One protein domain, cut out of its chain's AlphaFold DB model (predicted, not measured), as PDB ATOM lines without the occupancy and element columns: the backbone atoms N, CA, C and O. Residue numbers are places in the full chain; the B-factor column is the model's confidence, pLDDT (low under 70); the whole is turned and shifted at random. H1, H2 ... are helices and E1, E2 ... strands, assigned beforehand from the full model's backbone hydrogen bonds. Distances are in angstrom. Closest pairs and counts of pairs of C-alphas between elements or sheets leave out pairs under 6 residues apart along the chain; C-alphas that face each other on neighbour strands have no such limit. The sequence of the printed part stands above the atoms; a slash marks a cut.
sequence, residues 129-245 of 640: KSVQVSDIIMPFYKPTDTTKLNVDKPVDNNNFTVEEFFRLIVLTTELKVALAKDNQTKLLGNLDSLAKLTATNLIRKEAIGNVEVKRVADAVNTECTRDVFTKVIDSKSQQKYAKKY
ATOM      1  N   LYS A 129     -12.780   5.809 -33.120       94.75
ATOM      2  CA  LYS A 129     -12.889   4.842 -34.211       94.75
ATOM      3  C   LYS A 129     -14.324   4.345 -34.326       94.75
ATOM      4  O   LYS A 129     -15.026   4.244 -33.318       94.75
ATOM      5  N   SER A 130     -14.726   4.023 -35.548       96.12
ATOM      6  CA  SER A 130     -16.012   3.393 -35.825       96.12
ATOM      7  C   SER A 130     -15.960   1.927 -35.398       96.12
ATOM      8  O   SER A 130     -15.052   1.189 -35.785       96.12
ATOM      9  N   VAL A 131     -16.905   1.522 -34.552       94.44
ATOM     10  CA  VAL A 131     -17.019   0.168 -34.004       94.44
ATOM     11  C   VAL A 131     -18.373  -0.409 -34.392       94.44
ATOM     12  O   VAL A 131     -19.410   0.221 -34.169       94.44
ATOM     13  N   GLN A 132     -18.367  -1.628 -34.927       96.06
ATOM     14  CA  GLN A 132     -19.592  -2.371 -35.210       96.06
ATOM     15  C   GLN A 132     -20.303  -2.698 -33.895       96.06
ATOM     16  O   GLN A 132     -19.699  -3.202 -32.948       96.06
ATOM     17  N   VAL A 133     -21.607  -2.451 -33.817       94.31
ATOM     18  CA  VAL A 133     -22.389  -2.679 -32.591       94.31
ATOM     19  C   VAL A 133     -22.389  -4.157 -32.185       94.31
ATOM     20  O   VAL A 133     -22.432  -4.466 -30.993       94.31
ATOM     21  N   SER A 134     -22.272  -5.071 -33.153       95.00
ATOM     22  CA  SER A 134     -22.115  -6.510 -32.909       95.00
ATOM     23  C   SER A 134     -20.788  -6.884 -32.243       95.00
ATOM     24  O   SER A 134     -20.726  -7.922 -31.590       95.00
ATOM     25  N   ASP A 135     -19.751  -6.049 -32.367       95.00
ATOM     26  CA  ASP A 135     -18.431  -6.288 -31.771       95.00
ATOM     27  C   ASP A 135     -18.334  -5.812 -30.313       95.00
ATOM     28  O   ASP A 135     -17.397  -6.174 -29.602       95.00
ATOM     29  N   ILE A 136     -19.316  -5.036 -29.840       94.25
ATOM     30  CA  ILE A 136     -19.416  -4.609 -28.443       94.25
ATOM     31  C   ILE A 136     -20.000  -5.768 -27.631       94.25
ATOM     32  O   ILE A 136     -21.192  -6.066 -27.727       94.25
ATOM     33  N   ILE A 137     -19.180  -6.427 -26.813       95.25
ATOM     34  CA  ILE A 137     -19.599  -7.640 -26.092       95.25
ATOM     35  C   ILE A 137     -20.291  -7.282 -24.775       95.25
ATOM     36  O   ILE A 137     -21.247  -7.946 -24.376       95.25
ATOM     37  N   MET A 138     -19.847  -6.209 -24.116       91.25
ATOM     38  CA  MET A 138     -20.412  -5.750 -22.846       91.25
ATOM     39  C   MET A 138     -21.701  -4.932 -23.059       91.25
ATOM     40  O   MET A 138     -21.622  -3.828 -23.612       91.25
ATOM     41  N   PRO A 139     -22.884  -5.407 -22.609       92.19
ATOM     42  CA  PRO A 139     -24.165  -4.741 -22.869       92.19
ATOM     43  C   PRO A 139     -24.216  -3.281 -22.412       92.19
ATOM     44  O   PRO A 139     -24.770  -2.445 -23.120       92.19
ATOM     45  N   PHE A 140     -23.571  -2.955 -21.287       89.31
ATOM     46  CA  PHE A 140     -23.477  -1.589 -20.769       89.31
ATOM     47  C   PHE A 140     -22.903  -0.575 -21.777       89.31
ATOM     48  O   PHE A 140     -23.293   0.591 -21.773       89.31
ATOM     49  N   TYR A 141     -21.992  -1.006 -22.656       88.44
ATOM     50  CA  TYR A 141     -21.343  -0.135 -23.640       88.44
ATOM     51  C   TYR A 141     -22.074  -0.082 -24.991       88.44
ATOM     52  O   TYR A 141     -21.683   0.714 -25.858       88.44
ATOM     53  N   LYS A 142     -23.124  -0.890 -25.200       90.19
ATOM     54  CA  LYS A 142     -23.909  -0.865 -26.441       90.19
ATOM     55  C   LYS A 142     -24.720   0.434 -26.548       90.19
ATOM     56  O   LYS A 142     -25.170   0.968 -25.533       90.19
ATOM     57  N   PRO A 143     -24.907   0.985 -27.762       88.75
ATOM     58  CA  PRO A 143     -25.832   2.094 -27.945       88.75
ATOM     59  C   PRO A 143     -27.257   1.661 -27.587       88.75
ATOM     60  O   PRO A 143     -27.655   0.527 -27.827       88.75
ATOM     61  N   THR A 144     -28.047   2.593 -27.057       87.56
ATOM     62  CA  THR A 144     -29.483   2.361 -26.826       87.56
ATOM     63  C   THR A 144     -30.292   2.330 -28.117       87.56
ATOM     64  O   THR A 144     -31.372   1.759 -28.145       87.56
ATOM     65  N   ASP A 145     -29.785   2.969 -29.169       87.19
ATOM     66  CA  ASP A 145     -30.367   2.906 -30.503       87.19
ATOM     67  C   ASP A 145     -29.882   1.633 -31.203       87.19
ATOM     68  O   ASP A 145     -28.744   1.563 -31.675       87.19
ATOM     69  N   THR A 146     -30.746   0.621 -31.232       87.81
ATOM     70  CA  THR A 146     -30.459  -0.695 -31.813       87.81
ATOM     71  C   THR A 146     -30.475  -0.697 -33.338       87.81
ATOM     72  O   THR A 146     -30.136  -1.714 -33.934       87.81
ATOM     73  N   THR A 147     -30.869   0.407 -33.985       91.88
ATOM     74  CA  THR A 147     -30.875   0.507 -35.455       91.88
ATOM     75  C   THR A 147     -29.487   0.798 -36.024       91.88
ATOM     76  O   THR A 147     -29.231   0.565 -37.205       91.88
ATOM     77  N   LYS A 148     -28.558   1.277 -35.188       90.12
ATOM     78  CA  LYS A 148     -27.191   1.587 -35.608       90.12
ATOM     79  C   LYS A 148     -26.370   0.313 -35.777       90.12
ATOM     80  O   LYS A 148     -26.195  -0.447 -34.831       90.12
ATOM     81  N   LEU A 149     -25.793   0.139 -36.964       94.50
ATOM     82  CA  LEU A 149     -24.807  -0.914 -37.228       94.50
ATOM     83  C   LEU A 149     -23.419  -0.539 -36.702       94.50
ATOM     84  O   LEU A 149     -22.697  -1.394 -36.204       94.50
ATOM     85  N   ASN A 150     -23.079   0.751 -36.752       95.38
ATOM     86  CA  ASN A 150     -21.799   1.290 -36.303       95.38
ATOM     87  C   ASN A 150     -21.989   2.436 -35.316       95.38
ATOM     88  O   ASN A 150     -22.967   3.187 -35.384       95.38
ATOM     89  N   VAL A 151     -21.016   2.591 -34.427       91.12
ATOM     90  CA  VAL A 151     -20.923   3.707 -33.490       91.12
ATOM     91  C   VAL A 151     -19.484   4.178 -33.365       91.12
ATOM     92  O   VAL A 151     -18.578   3.370 -33.182       91.12
ATOM     93  N   ASP A 152     -19.281   5.490 -33.404       90.62
ATOM     94  CA  ASP A 152     -17.983   6.067 -33.083       90.62
ATOM     95  C   ASP A 152     -17.749   5.996 -31.575       90.62
ATOM     96  O   ASP A 152     -18.605   6.363 -30.761       90.62
ATOM     97  N   LYS A 153     -16.586   5.470 -31.193       88.81
ATOM     98  CA  LYS A 153     -16.181   5.301 -29.800       88.81
ATOM     99  C   LYS A 153     -14.831   5.970 -29.569       88.81
ATOM    100  O   LYS A 153     -13.946   5.812 -30.411       88.81
ATOM    101  N   PRO A 154     -14.652   6.680 -28.444       88.50
ATOM    102  CA  PRO A 154     -13.370   7.277 -28.105       88.50
ATOM    103  C   PRO A 154     -12.319   6.189 -27.859       88.50
ATOM    104  O   PRO A 154     -12.663   5.104 -27.381       88.50
ATOM    105  N   VAL A 155     -11.055   6.479 -28.166       91.31
ATOM    106  CA  VAL A 155      -9.926   5.544 -28.010       91.31
ATOM    107  C   VAL A 155      -8.799   6.132 -27.167       91.31
ATOM    108  O   VAL A 155      -8.686   7.349 -27.070       91.31
ATOM    109  N   ASP A 156      -7.964   5.281 -26.571       91.06
ATOM    110  CA  ASP A 156      -6.702   5.662 -25.925       91.06
ATOM    111  C   ASP A 156      -5.561   5.864 -26.943       91.06
ATOM    112  O   ASP A 156      -5.739   5.761 -28.161       91.06
ATOM    113  N   ASN A 157      -4.349   6.119 -26.439       92.06
ATOM    114  CA  ASN A 157      -3.142   6.265 -27.262       92.06
ATOM    115  C   ASN A 157      -2.742   4.979 -28.015       92.06
ATOM    116  O   ASN A 157      -1.946   5.049 -28.949       92.06
ATOM    117  N   ASN A 158      -3.300   3.821 -27.645       94.94
ATOM    118  CA  ASN A 158      -3.074   2.527 -28.294       94.94
ATOM    119  C   ASN A 158      -4.238   2.113 -29.215       94.94
ATOM    120  O   ASN A 158      -4.268   0.974 -29.697       94.94
ATOM    121  N   ASN A 159      -5.172   3.035 -29.480       96.19
ATOM    122  CA  ASN A 159      -6.362   2.839 -30.303       96.19
ATOM    123  C   ASN A 159      -7.378   1.818 -29.733       96.19
ATOM    124  O   ASN A 159      -8.121   1.179 -30.489       96.19
ATOM    125  N   PHE A 160      -7.428   1.656 -28.406       95.44
ATOM    126  CA  PHE A 160      -8.447   0.877 -27.698       95.44
ATOM    127  C   PHE A 160      -9.547   1.774 -27.140       95.44
ATOM    128  O   PHE A 160      -9.291   2.752 -26.436       95.44
ATOM    129  N   THR A 161     -10.795   1.397 -27.390       94.00
ATOM    130  CA  THR A 161     -11.947   1.932 -26.660       94.00
ATOM    131  C   THR A 161     -11.903   1.526 -25.188       94.00
ATOM    132  O   THR A 161     -11.208   0.582 -24.815       94.00
ATOM    133  N   VAL A 162     -12.693   2.193 -24.340       88.94
ATOM    134  CA  VAL A 162     -12.850   1.820 -22.918       88.94
ATOM    135  C   VAL A 162     -13.252   0.345 -22.759       88.94
ATOM    136  O   VAL A 162     -12.739  -0.354 -21.890       88.94
ATOM    137  N   GLU A 163     -14.160  -0.128 -23.616       94.56
ATOM    138  CA  GLU A 163     -14.659  -1.511 -23.636       94.56
ATOM    139  C   GLU A 163     -13.527  -2.500 -23.927       94.56
ATOM    140  O   GLU A 163     -13.298  -3.441 -23.165       94.56
ATOM    141  N   GLU A 164     -12.772  -2.235 -24.991       96.25
ATOM    142  CA  GLU A 164     -11.656  -3.073 -25.418       96.25
ATOM    143  C   GLU A 164     -10.514  -3.045 -24.404       96.25
ATOM    144  O   GLU A 164      -9.923  -4.082 -24.121       96.25
ATOM    145  N   PHE A 165     -10.215  -1.889 -23.811       95.00
ATOM    146  CA  PHE A 165      -9.174  -1.779 -22.795       95.00
ATOM    147  C   PHE A 165      -9.548  -2.534 -21.517       95.00
ATOM    148  O   PHE A 165      -8.726  -3.252 -20.953       95.00
ATOM    149  N   PHE A 166     -10.809  -2.459 -21.088       91.88
ATOM    150  CA  PHE A 166     -11.282  -3.270 -19.970       91.88
ATOM    151  C   PHE A 166     -11.155  -4.772 -20.271       91.88
ATOM    152  O   PHE A 166     -10.648  -5.535 -19.444       91.88
ATOM    153  N   ARG A 167     -11.528  -5.199 -21.486       96.44
ATOM    154  CA  ARG A 167     -11.304  -6.578 -21.947       96.44
ATOM    155  C   ARG A 167      -9.826  -6.944 -21.951       96.44
ATOM    156  O   ARG A 167      -9.499  -8.055 -21.545       96.44
ATOM    157  N   LEU A 168      -8.944  -6.028 -22.352       97.00
ATOM    158  CA  LEU A 168      -7.497  -6.240 -22.369       97.00
ATOM    159  C   LEU A 168      -6.979  -6.558 -20.966       97.00
ATOM    160  O   LEU A 168      -6.224  -7.516 -20.812       97.00
ATOM    161  N   ILE A 169      -7.415  -5.816 -19.943       96.19
ATOM    162  CA  ILE A 169      -7.011  -6.051 -18.549       96.19
ATOM    163  C   ILE A 169      -7.524  -7.400 -18.034       96.19
ATOM    164  O   ILE A 169      -6.743  -8.176 -17.474       96.19
ATOM    165  N   VAL A 170      -8.807  -7.706 -18.254       96.19
ATOM    166  CA  VAL A 170      -9.403  -8.984 -17.830       96.19
ATOM    167  C   VAL A 170      -8.702 -10.154 -18.521       96.19
ATOM    168  O   VAL A 170      -8.177 -11.033 -17.844       96.19
ATOM    169  N   LEU A 171      -8.609 -10.134 -19.855       97.44
ATOM    170  CA  LEU A 171      -7.977 -11.204 -20.628       97.44
ATOM    171  C   LEU A 171      -6.503 -11.362 -20.266       97.44
ATOM    172  O   LEU A 171      -6.066 -12.483 -20.056       97.44
ATOM    173  N   THR A 172      -5.735 -10.276 -20.133       97.12
ATOM    174  CA  THR A 172      -4.316 -10.374 -19.743       97.12
ATOM    175  C   THR A 172      -4.165 -11.053 -18.380       97.12
ATOM    176  O   THR A 172      -3.298 -11.910 -18.212       97.12
ATOM    177  N   THR A 173      -5.030 -10.712 -17.418       96.31
ATOM    178  CA  THR A 173      -5.010 -11.298 -16.069       96.31
ATOM    179  C   THR A 173      -5.335 -12.790 -16.104       96.31
ATOM    180  O   THR A 173      -4.578 -13.600 -15.570       96.31
ATOM    181  N   GLU A 174      -6.428 -13.169 -16.768       97.00
ATOM    182  CA  GLU A 174      -6.880 -14.563 -16.814       97.00
ATOM    183  C   GLU A 174      -5.961 -15.436 -17.693       97.00
ATOM    184  O   GLU A 174      -5.631 -16.564 -17.320       97.00
ATOM    185  N   LEU A 175      -5.445 -14.904 -18.810       97.44
ATOM    186  CA  LEU A 175      -4.473 -15.597 -19.666       97.44
ATOM    187  C   LEU A 175      -3.168 -15.868 -18.930       97.44
ATOM    188  O   LEU A 175      -2.630 -16.962 -19.052       97.44
ATOM    189  N   LYS A 176      -2.664 -14.911 -18.143       96.94
ATOM    190  CA  LYS A 176      -1.452 -15.116 -17.340       96.94
ATOM    191  C   LYS A 176      -1.611 -16.315 -16.400       96.94
ATOM    192  O   LYS A 176      -0.712 -17.149 -16.313       96.94
ATOM    193  N   VAL A 177      -2.764 -16.430 -15.735       96.25
ATOM    194  CA  VAL A 177      -3.073 -17.562 -14.845       96.25
ATOM    195  C   VAL A 177      -3.195 -18.870 -15.630       96.25
ATOM    196  O   VAL A 177      -2.666 -19.893 -15.195       96.25
ATOM    197  N   ALA A 178      -3.881 -18.853 -16.773       96.12
ATOM    198  CA  ALA A 178      -4.104 -20.048 -17.581       96.12
ATOM    199  C   ALA A 178      -2.812 -20.571 -18.234       96.12
ATOM    200  O   ALA A 178      -2.518 -21.761 -18.127       96.12
ATOM    201  N   LEU A 179      -2.002 -19.690 -18.830       95.81
ATOM    202  CA  LEU A 179      -0.718 -20.034 -19.453       95.81
ATOM    203  C   LEU A 179       0.287 -20.578 -18.425       95.81
ATOM    204  O   LEU A 179       1.029 -21.507 -18.718       95.81
ATOM    205  N   ALA A 180       0.284 -20.059 -17.193       95.06
ATOM    206  CA  ALA A 180       1.147 -20.574 -16.126       95.06
ATOM    207  C   ALA A 180       0.777 -22.002 -15.680       95.06
ATOM    208  O   ALA A 180       1.640 -22.753 -15.220       95.06
ATOM    209  N   LYS A 181      -0.503 -22.381 -15.798       95.56
ATOM    210  CA  LYS A 181      -0.997 -23.727 -15.460       95.56
ATOM    211  C   LYS A 181      -0.795 -24.730 -16.590       95.56
ATOM    212  O   LYS A 181      -0.772 -25.933 -16.341       95.56
ATOM    213  N   ASP A 182      -0.679 -24.251 -17.819       95.38
ATOM    214  CA  ASP A 182      -0.578 -25.096 -18.992       95.38
ATOM    215  C   ASP A 182       0.867 -25.575 -19.220       95.38
ATOM    216  O   ASP A 182       1.827 -24.805 -19.273       95.38
ATOM    217  N   ASN A 183       1.030 -26.894 -19.338       91.69
ATOM    218  CA  ASN A 183       2.349 -27.524 -19.354       91.69
ATOM    219  C   ASN A 183       3.182 -27.203 -20.598       91.69
ATOM    220  O   ASN A 183       4.406 -27.299 -20.518       91.69
ATOM    221  N   GLN A 184       2.548 -26.848 -21.717       89.12
ATOM    222  CA  GLN A 184       3.246 -26.583 -22.973       89.12
ATOM    223  C   GLN A 184       3.604 -25.103 -23.105       89.12
ATOM    224  O   GLN A 184       4.710 -24.757 -23.517       89.12
ATOM    225  N   THR A 185       2.703 -24.216 -22.690       83.31
ATOM    226  CA  THR A 185       2.905 -22.767 -22.808       83.31
ATOM    227  C   THR A 185       3.780 -22.175 -21.704       83.31
ATOM    228  O   THR A 185       4.475 -21.193 -21.963       83.31
ATOM    229  N   LYS A 186       3.867 -22.800 -20.518       82.38
ATOM    230  CA  LYS A 186       4.764 -22.343 -19.434       82.38
ATOM    231  C   LYS A 186       6.253 -22.311 -19.813       82.38
ATOM    232  O   LYS A 186       7.041 -21.653 -19.144       82.38
ATOM    233  N   LEU A 187       6.641 -23.018 -20.876       83.12
ATOM    234  CA  LEU A 187       8.016 -23.071 -21.386       83.12
ATOM    235  C   LEU A 187       8.361 -21.892 -22.316       83.12
ATOM    236  O   LEU A 187       9.523 -21.716 -22.669       83.12
ATOM    237  N   LEU A 188       7.377 -21.072 -22.704       85.06
ATOM    238  CA  LEU A 188       7.521 -20.013 -23.715       85.06
ATOM    239  C   LEU A 188       8.084 -18.683 -23.167       85.06
ATOM    240  O   LEU A 188       8.050 -17.665 -23.855       85.06
ATOM    241  N   GLY A 189       8.634 -18.675 -21.949       87.69
ATOM    242  CA  GLY A 189       9.346 -17.525 -21.388       87.69
ATOM    243  C   GLY A 189       8.444 -16.518 -20.668       87.69
ATOM    244  O   GLY A 189       7.716 -16.880 -19.748       87.69
ATOM    245  N   ASN A 190       8.548 -15.230 -21.021       94.25
ATOM    246  CA  ASN A 190       7.883 -14.130 -20.309       94.25
ATOM    247  C   ASN A 190       6.353 -14.174 -20.490       94.25
ATOM    248  O   ASN A 190       5.801 -13.591 -21.430       94.25
ATOM    249  N   LEU A 191       5.675 -14.854 -19.560       94.50
ATOM    250  CA  LEU A 191       4.225 -15.058 -19.576       94.50
ATOM    251  C   LEU A 191       3.427 -13.750 -19.545       94.50
ATOM    252  O   LEU A 191       2.333 -13.711 -20.096       94.50
ATOM    253  N   ASP A 192       3.966 -12.675 -18.969       95.44
ATOM    254  CA  ASP A 192       3.272 -11.386 -18.881       95.44
ATOM    255  C   ASP A 192       3.194 -10.715 -20.251       95.44
ATOM    256  O   ASP A 192       2.120 -10.300 -20.698       95.44
ATOM    257  N   SER A 193       4.327 -10.660 -20.955       95.69
ATOM    258  CA  SER A 193       4.380 -10.166 -22.332       95.69
ATOM    259  C   SER A 193       3.552 -11.042 -23.269       95.69
ATOM    260  O   SER A 193       2.825 -10.509 -24.108       95.69
ATOM    261  N   LEU A 194       3.615 -12.368 -23.097       96.25
ATOM    262  CA  LEU A 194       2.845 -13.311 -23.905       96.25
ATOM    263  C   LEU A 194       1.336 -13.150 -23.679       96.25
ATOM    264  O   LEU A 194       0.590 -13.060 -24.653       96.25
ATOM    265  N   ALA A 195       0.884 -13.053 -22.426       97.00
ATOM    266  CA  ALA A 195      -0.524 -12.854 -22.090       97.00
ATOM    267  C   ALA A 195      -1.053 -11.525 -22.645       97.00
ATOM    268  O   ALA A 195      -2.113 -11.504 -23.269       97.00
ATOM    269  N   LYS A 196      -0.292 -10.432 -22.491       97.25
ATOM    270  CA  LYS A 196      -0.676  -9.105 -22.999       97.25
ATOM    271  C   LYS A 196      -0.756  -9.065 -24.527       97.25
ATOM    272  O   LYS A 196      -1.717  -8.516 -25.072       97.25
ATOM    273  N   LEU A 197       0.228  -9.642 -25.223       96.81
ATOM    274  CA  LEU A 197       0.219  -9.746 -26.685       96.81
ATOM    275  C   LEU A 197      -0.962 -10.597 -27.162       96.81
ATOM    276  O   LEU A 197      -1.716 -10.181 -28.031       96.81
ATOM    277  N   THR A 198      -1.176 -11.754 -26.538       97.38
ATOM    278  CA  THR A 198      -2.276 -12.665 -26.883       97.38
ATOM    279  C   THR A 198      -3.643 -12.012 -26.665       97.38
ATOM    280  O   THR A 198      -4.498 -12.074 -27.545       97.38
ATOM    281  N   ALA A 199      -3.842 -11.320 -25.536       97.81
ATOM    282  CA  ALA A 199      -5.053 -10.544 -25.270       97.81
ATOM    283  C   ALA A 199      -5.266  -9.435 -26.313       97.81
ATOM    284  O   ALA A 199      -6.382  -9.242 -26.793       97.81
ATOM    285  N   THR A 200      -4.192  -8.734 -26.693       97.50
ATOM    286  CA  THR A 200      -4.229  -7.709 -27.747       97.50
ATOM    287  C   THR A 200      -4.675  -8.306 -29.080       97.50
ATOM    288  O   THR A 200      -5.590  -7.765 -29.703       97.50
ATOM    289  N   ASN A 201      -4.103  -9.447 -29.482       97.50
ATOM    290  CA  ASN A 201      -4.453 -10.119 -30.731       97.50
ATOM    291  C   ASN A 201      -5.910 -10.607 -30.722       97.50
ATOM    292  O   ASN A 201      -6.616 -10.407 -31.707       97.50
ATOM    293  N   LEU A 202      -6.400 -11.160 -29.603       97.00
ATOM    294  CA  LEU A 202      -7.812 -11.541 -29.451       97.00
ATOM    295  C   LEU A 202      -8.758 -10.352 -29.666       97.00
ATOM    296  O   LEU A 202      -9.766 -10.476 -30.359       97.00
ATOM    297  N   ILE A 203      -8.441  -9.194 -29.082       96.44
ATOM    298  CA  ILE A 203      -9.268  -7.985 -29.198       96.44
ATOM    299  C   ILE A 203      -9.231  -7.429 -30.620       96.44
ATOM    300  O   ILE A 203     -10.273  -7.063 -31.161       96.44
ATOM    301  N   ARG A 204      -8.048  -7.406 -31.245       95.75
ATOM    302  CA  ARG A 204      -7.858  -6.922 -32.619       95.75
ATOM    303  C   ARG A 204      -8.276  -7.929 -33.693       95.75
ATOM    304  O   ARG A 204      -8.237  -7.591 -34.871       95.75
ATOM    305  N   LYS A 205      -8.701  -9.138 -33.299       95.94
ATOM    306  CA  LYS A 205      -9.004 -10.267 -34.197       95.94
ATOM    307  C   LYS A 205      -7.805 -10.632 -35.093       95.94
ATOM    308  O   LYS A 205      -7.972 -11.048 -36.236       95.94
ATOM    309  N   GLU A 206      -6.593 -10.470 -34.568       97.06
ATOM    310  CA  GLU A 206      -5.336 -10.818 -35.233       97.06
ATOM    311  C   GLU A 206      -4.967 -12.287 -34.967       97.06
ATOM    312  O   GLU A 206      -5.381 -12.892 -33.974       97.06
ATOM    313  N   ALA A 207      -4.165 -12.880 -35.854       97.31
ATOM    314  CA  ALA A 207      -3.750 -14.271 -35.717       97.31
ATOM    315  C   ALA A 207      -2.863 -14.491 -34.474       97.31
ATOM    316  O   ALA A 207      -1.987 -13.689 -34.144       97.31
ATOM    317  N   ILE A 208      -3.055 -15.631 -33.807       97.50
ATOM    318  CA  ILE A 208      -2.184 -16.111 -32.729       97.50
ATOM    319  C   ILE A 208      -1.347 -17.250 -33.312       97.50
ATOM    320  O   ILE A 208      -1.863 -18.336 -33.558       97.50
ATOM    321  N   GLY A 209      -0.068 -16.975 -33.584       95.81
ATOM    322  CA  GLY A 209       0.790 -17.880 -34.357       95.81
ATOM    323  C   GLY A 209       1.134 -19.201 -33.660       95.81
ATOM    324  O   GLY A 209       1.377 -20.199 -34.329       95.81
ATOM    325  N   ASN A 210       1.139 -19.236 -32.324       96.19
ATOM    326  CA  ASN A 210       1.397 -20.458 -31.566       96.19
ATOM    327  C   ASN A 210       0.076 -21.190 -31.271       96.19
ATOM    328  O   ASN A 210      -0.804 -20.636 -30.612       96.19
ATOM    329  N   VAL A 211      -0.042 -22.436 -31.742       96.31
ATOM    330  CA  VAL A 211      -1.268 -23.251 -31.641       96.31
ATOM    331  C   VAL A 211      -1.690 -23.496 -30.189       96.31
ATOM    332  O   VAL A 211      -2.873 -23.386 -29.873       96.31
ATOM    333  N   GLU A 212      -0.740 -23.751 -29.291       95.56
ATOM    334  CA  GLU A 212      -1.034 -23.989 -27.874       95.56
ATOM    335  C   GLU A 212      -1.482 -22.718 -27.163       95.56
ATOM    336  O   GLU A 212      -2.470 -22.727 -26.426       95.56
ATOM    337  N   VAL A 213      -0.818 -21.594 -27.448       95.88
ATOM    338  CA  VAL A 213      -1.239 -20.284 -26.938       95.88
ATOM    339  C   VAL A 213      -2.636 -19.950 -27.450       95.88
ATOM    340  O   VAL A 213      -3.471 -19.518 -26.663       95.88
ATOM    341  N   LYS A 214      -2.928 -20.208 -28.731       96.94
ATOM    342  CA  LYS A 214      -4.260 -20.002 -29.311       96.94
ATOM    343  C   LYS A 214      -5.319 -20.856 -28.610       96.94
ATOM    344  O   LYS A 214      -6.371 -20.332 -28.262       96.94
ATOM    345  N   ARG A 215      -5.042 -22.140 -28.350       96.94
ATOM    346  CA  ARG A 215      -5.965 -23.042 -27.638       96.94
ATOM    347  C   ARG A 215      -6.302 -22.518 -26.240       96.94
ATOM    348  O   ARG A 215      -7.475 -22.467 -25.875       96.94
ATOM    349  N   VAL A 216      -5.287 -22.121 -25.467       96.62
ATOM    350  CA  VAL A 216      -5.488 -21.521 -24.136       96.62
ATOM    351  C   VAL A 216      -6.253 -20.198 -24.256       96.62
ATOM    352  O   VAL A 216      -7.172 -19.943 -23.478       96.62
ATOM    353  N   ALA A 217      -5.917 -19.382 -25.256       97.06
ATOM    354  CA  ALA A 217      -6.532 -18.083 -25.486       97.06
ATOM    355  C   ALA A 217      -8.022 -18.167 -25.818       97.06
ATOM    356  O   ALA A 217      -8.819 -17.435 -25.230       97.06
ATOM    357  N   ASP A 218      -8.400 -19.083 -26.709       97.25
ATOM    358  CA  ASP A 218      -9.789 -19.316 -27.096       97.25
ATOM    359  C   ASP A 218     -10.624 -19.746 -25.877       97.25
ATOM    360  O   ASP A 218     -11.693 -19.182 -25.633       97.25
ATOM    361  N   ALA A 219     -10.102 -20.667 -25.052       97.12
ATOM    362  CA  ALA A 219     -10.775 -21.127 -23.836       97.12
ATOM    363  C   ALA A 219     -11.005 -19.987 -22.826       97.12
ATOM    364  O   ALA A 219     -12.131 -19.790 -22.360       97.12
ATOM    365  N   VAL A 220      -9.963 -19.195 -22.538       97.31
ATOM    366  CA  VAL A 220     -10.059 -18.045 -21.623       97.31
ATOM    367  C   VAL A 220     -11.018 -16.983 -22.162       97.31
ATOM    368  O   VAL A 220     -11.817 -16.434 -21.402       97.31
ATOM    369  N   ASN A 221     -10.985 -16.699 -23.465       97.19
ATOM    370  CA  ASN A 221     -11.878 -15.719 -24.080       97.19
ATOM    371  C   ASN A 221     -13.354 -16.144 -23.995       97.19
ATOM    372  O   ASN A 221     -14.215 -15.318 -23.666       97.19
ATOM    373  N   THR A 222     -13.657 -17.425 -24.239       97.25
ATOM    374  CA  THR A 222     -15.011 -17.978 -24.070       97.25
ATOM    375  C   THR A 222     -15.488 -17.853 -22.624       97.25
ATOM    376  O   THR A 222     -16.603 -17.382 -22.386       97.25
ATOM    377  N   GLU A 223     -14.644 -18.215 -21.655       96.88
ATOM    378  CA  GLU A 223     -14.976 -18.117 -20.232       96.88
ATOM    379  C   GLU A 223     -15.206 -16.662 -19.801       96.88
ATOM    380  O   GLU A 223     -16.262 -16.343 -19.258       96.88
ATOM    381  N   CYS A 224     -14.289 -15.747 -20.130       95.31
ATOM    382  CA  CYS A 224     -14.419 -14.327 -19.788       95.31
ATOM    383  C   CYS A 224     -15.669 -13.694 -20.411       95.31
ATOM    384  O   CYS A 224     -16.352 -12.894 -19.767       95.31
ATOM    385  N   THR A 225     -16.011 -14.074 -21.645       94.50
ATOM    386  CA  THR A 225     -17.234 -13.610 -22.310       94.50
ATOM    387  C   THR A 225     -18.480 -14.029 -21.535       94.50
ATOM    388  O   THR A 225     -19.336 -13.191 -21.237       94.50
ATOM    389  N   ARG A 226     -18.566 -15.307 -21.151       94.62
ATOM    390  CA  ARG A 226     -19.697 -15.855 -20.393       94.62
ATOM    391  C   ARG A 226     -19.773 -15.306 -18.966       94.62
ATOM    392  O   ARG A 226     -20.861 -15.011 -18.479       94.62
ATOM    393  N   ASP A 227     -18.636 -15.184 -18.284       93.19
ATOM    394  CA  ASP A 227     -18.607 -14.993 -16.831       93.19
ATOM    395  C   ASP A 227     -18.307 -13.571 -16.363       93.19
ATOM    396  O   ASP A 227     -18.625 -13.224 -15.217       93.19
ATOM    397  N   VAL A 228     -17.773 -12.733 -17.249       93.12
ATOM    398  CA  VAL A 228     -17.443 -11.335 -16.964       93.12
ATOM    399  C   VAL A 228     -18.169 -10.406 -17.931       93.12
ATOM    400  O   VAL A 228     -19.071  -9.688 -17.506       93.12
ATOM    401  N   PHE A 229     -17.830 -10.428 -19.223       93.81
ATOM    402  CA  PHE A 229     -18.217  -9.361 -20.155       93.81
ATOM    403  C   PHE A 229     -19.732  -9.248 -20.353       93.81
ATOM    404  O   PHE A 229     -20.291  -8.159 -20.240       93.81
ATOM    405  N   THR A 230     -20.433 -10.366 -20.551       93.44
ATOM    406  CA  THR A 230     -21.899 -10.354 -20.717       93.44
ATOM    407  C   THR A 230     -22.659  -9.969 -19.443       93.44
ATOM    408  O   THR A 230     -23.824  -9.580 -19.524       93.44
ATOM    409  N   LYS A 231     -22.007 -10.016 -18.271       93.50
ATOM    410  CA  LYS A 231     -22.594  -9.649 -16.971       93.50
ATOM    411  C   LYS A 231     -22.382  -8.171 -16.605       93.50
ATOM    412  O   LYS A 231     -22.935  -7.722 -15.602       93.50
ATOM    413  N   VAL A 232     -21.623  -7.405 -17.397       88.44
ATOM    414  CA  VAL A 232     -21.493  -5.942 -17.251       88.44
ATOM    415  C   VAL A 232     -22.666  -5.264 -17.966       88.44
ATOM    416  O   VAL A 232     -22.578  -4.876 -19.133       88.44
ATOM    417  N   ILE A 233     -23.795  -5.169 -17.268       89.44
ATOM    418  CA  ILE A 233     -25.072  -4.679 -17.816       89.44
ATOM    419  C   ILE A 233     -25.447  -3.279 -17.322       89.44
ATOM    420  O   ILE A 233     -26.261  -2.600 -17.941       89.44
ATOM    421  N   ASP A 234     -24.853  -2.839 -16.216       82.12
ATOM    422  CA  ASP A 234     -25.176  -1.588 -15.538       82.12
ATOM    423  C   ASP A 234     -23.944  -1.001 -14.822       82.12
ATOM    424  O   ASP A 234     -22.866  -1.599 -14.777       82.12
ATOM    425  N   SER A 235     -24.098   0.182 -14.226       78.69
ATOM    426  CA  SER A 235     -23.003   0.836 -13.500       78.69
ATOM    427  C   SER A 235     -22.570   0.070 -12.242       78.69
ATOM    428  O   SER A 235     -21.397   0.111 -11.874       78.69
ATOM    429  N   LYS A 236     -23.480  -0.658 -11.578       83.56
ATOM    430  CA  LYS A 236     -23.165  -1.434 -10.364       83.56
ATOM    431  C   LYS A 236     -22.260  -2.624 -10.684       83.56
ATOM    432  O   LYS A 236     -21.262  -2.850  -9.996       83.56
ATOM    433  N   SER A 237     -22.588  -3.372 -11.732       86.88
ATOM    434  CA  SER A 237     -21.774  -4.477 -12.240       86.88
ATOM    435  C   SER A 237     -20.433  -3.971 -12.768       86.88
ATOM    436  O   SER A 237     -19.404  -4.532 -12.392       86.88
ATOM    437  N   GLN A 238     -20.407  -2.862 -13.517       84.44
ATOM    438  CA  GLN A 238     -19.161  -2.215 -13.943       84.44
ATOM    439  C   GLN A 238     -18.249  -1.904 -12.744       84.44
ATOM    440  O   GLN A 238     -17.093  -2.318 -12.733       84.44
ATOM    441  N   GLN A 239     -18.767  -1.248 -11.699       81.12
ATOM    442  CA  GLN A 239     -17.995  -0.930 -10.490       81.12
ATOM    443  C   GLN A 239     -17.500  -2.184  -9.757       81.12
ATOM    444  O   GLN A 239     -16.361  -2.218  -9.292       81.12
ATOM    445  N   LYS A 240     -18.334  -3.229  -9.656       90.94
ATOM    446  CA  LYS A 240     -17.945  -4.515  -9.057       90.94
ATOM    447  C   LYS A 240     -16.726  -5.103  -9.766       90.94
ATOM    448  O   LYS A 240     -15.781  -5.516  -9.097       90.94
ATOM    449  N   TYR A 241     -16.739  -5.143 -11.098       88.44
ATOM    450  CA  TYR A 241     -15.627  -5.719 -11.849       88.44
ATOM    451  C   TYR A 241     -14.422  -4.779 -11.948       88.44
ATOM    452  O   TYR A 241     -13.305  -5.271 -11.875       88.44
ATOM    453  N   ALA A 242     -14.612  -3.459 -12.003       83.44
ATOM    454  CA  ALA A 242     -13.513  -2.493 -11.943       83.44
ATOM    455  C   ALA A 242     -12.724  -2.587 -10.623       83.44
ATOM    456  O   ALA A 242     -11.512  -2.413 -10.616       83.44
ATOM    457  N   LYS A 243     -13.377  -2.939  -9.502       89.44
ATOM    458  CA  LYS A 243     -12.672  -3.244  -8.241       89.44
ATOM    459  C   LYS A 243     -11.810  -4.506  -8.328       89.44
ATOM    460  O   LYS A 243     -10.761  -4.563  -7.697       89.44
ATOM    461  N   LYS A 244     -12.264  -5.523  -9.069       93.88
ATOM    462  CA  LYS A 244     -11.526  -6.783  -9.267       93.88
ATOM    463  C   LYS A 244     -10.385  -6.617 -10.279       93.88
ATOM    464  O   LYS A 244      -9.322  -7.196 -10.096       93.88
ATOM    465  N   TYR A 245     -10.623  -5.830 -11.322       91.88
ATOM    466  CA  TYR A 245      -9.715  -5.567 -12.433       91.88
ATOM    467  C   TYR A 245      -9.516  -4.052 -12.548       91.88
ATOM    468  O   TYR A 245     -10.143  -3.415 -13.401       91.88
TER     469      TYR A 245
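Overview. This is residues 129 to 245 of the 640 residues of an uncharacterized protein of Pseudoalteromonas luteoviolacea (UniProt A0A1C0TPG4). Three helices, H1, H2 and H3, pack on one another at steep crossing angles and make the helical body; at one end of the elongated whole sits a small hairpin of two strands, E1 and E2, with a long loop, residues 133 to 149, between them. A short last helix, H4, lies to one side, near H1 but touching no helix, and the link from H1 to H2 reaches the end opposite the loop. The printed part has 117 residues, with two named strands followed by four named helices, in the order E1, E2, H1, H2, H3, H4; the two-stranded sheet is antiparallel, and the class is mostly helix. The whole is compact, with a radius of gyration of the C-alphas of 14.9 A, and spans 47 by 28 by 24 A.

Arrangement. E1, residues 129 to 132, and E2, residues 150 to 154, are antiparallel neighbours and a hairpin, with 141 degrees between their directions. N 131 and O 151 are 2.8 A apart and N 129 and O 153 are 2.9 A apart, both within hydrogen-bond range. H1, residues 162 to 181, follows E2; their closest C-alphas, of Pro 154 and Val 162, are 7.5 A apart. H2, residues 191 to 204, touches H1 and forms a helical hairpin with it, opposite ways at a steep tilt of 42 degrees; the closest C-alphas, of Thr 172 and Lys 196, are 5.0 A apart. H3, residues 211 to 227, touches H1 at residues 170 to 179 of H1 alone, opposite ways at a steep tilt of 56 degrees; the closest C-alphas, of Leu 175 and Val 220, are 6.4 A apart. H3 also touches H2, at residues 198 to 202 of H2 alone, the same way at a steep tilt of 68 degrees, only just short of about perpendicular; the closest C-alphas, of Thr 198 and Ala 217, are 7.0 A apart. H4, residues 235 to 244, is near H1, but apart from H2 and H3. E1 is apart from the four helices. In H1, H2 and H3 every O i to N i+4 pair is within hydrogen-bond range; in H4, 5 of 6 are.

Along the chain. E1 begins at C-alpha 129, at (-12.889, 4.842, -34.211), and E2 measures 13.2 A from first to last C-alpha. H1, the longest helix, measures 29.1 A and begins at C-alpha 162, at (-12.850, 1.820, -22.918). H2 measures 19.6 A and H3 24.3 A. H4, 14.4 A long, ends at C-alpha 244, at (-11.526, -6.783, -9.267).

Size, cuts and confidence. The two C-alphas farthest apart, of Thr 147 and Leu 187, are 47.6 A apart. The printed part has no cut. The link from E1 to E2, 17 residues, is long; the other links are short. The mean pLDDT of the printed part is 93.2, and no printed residue is under 70.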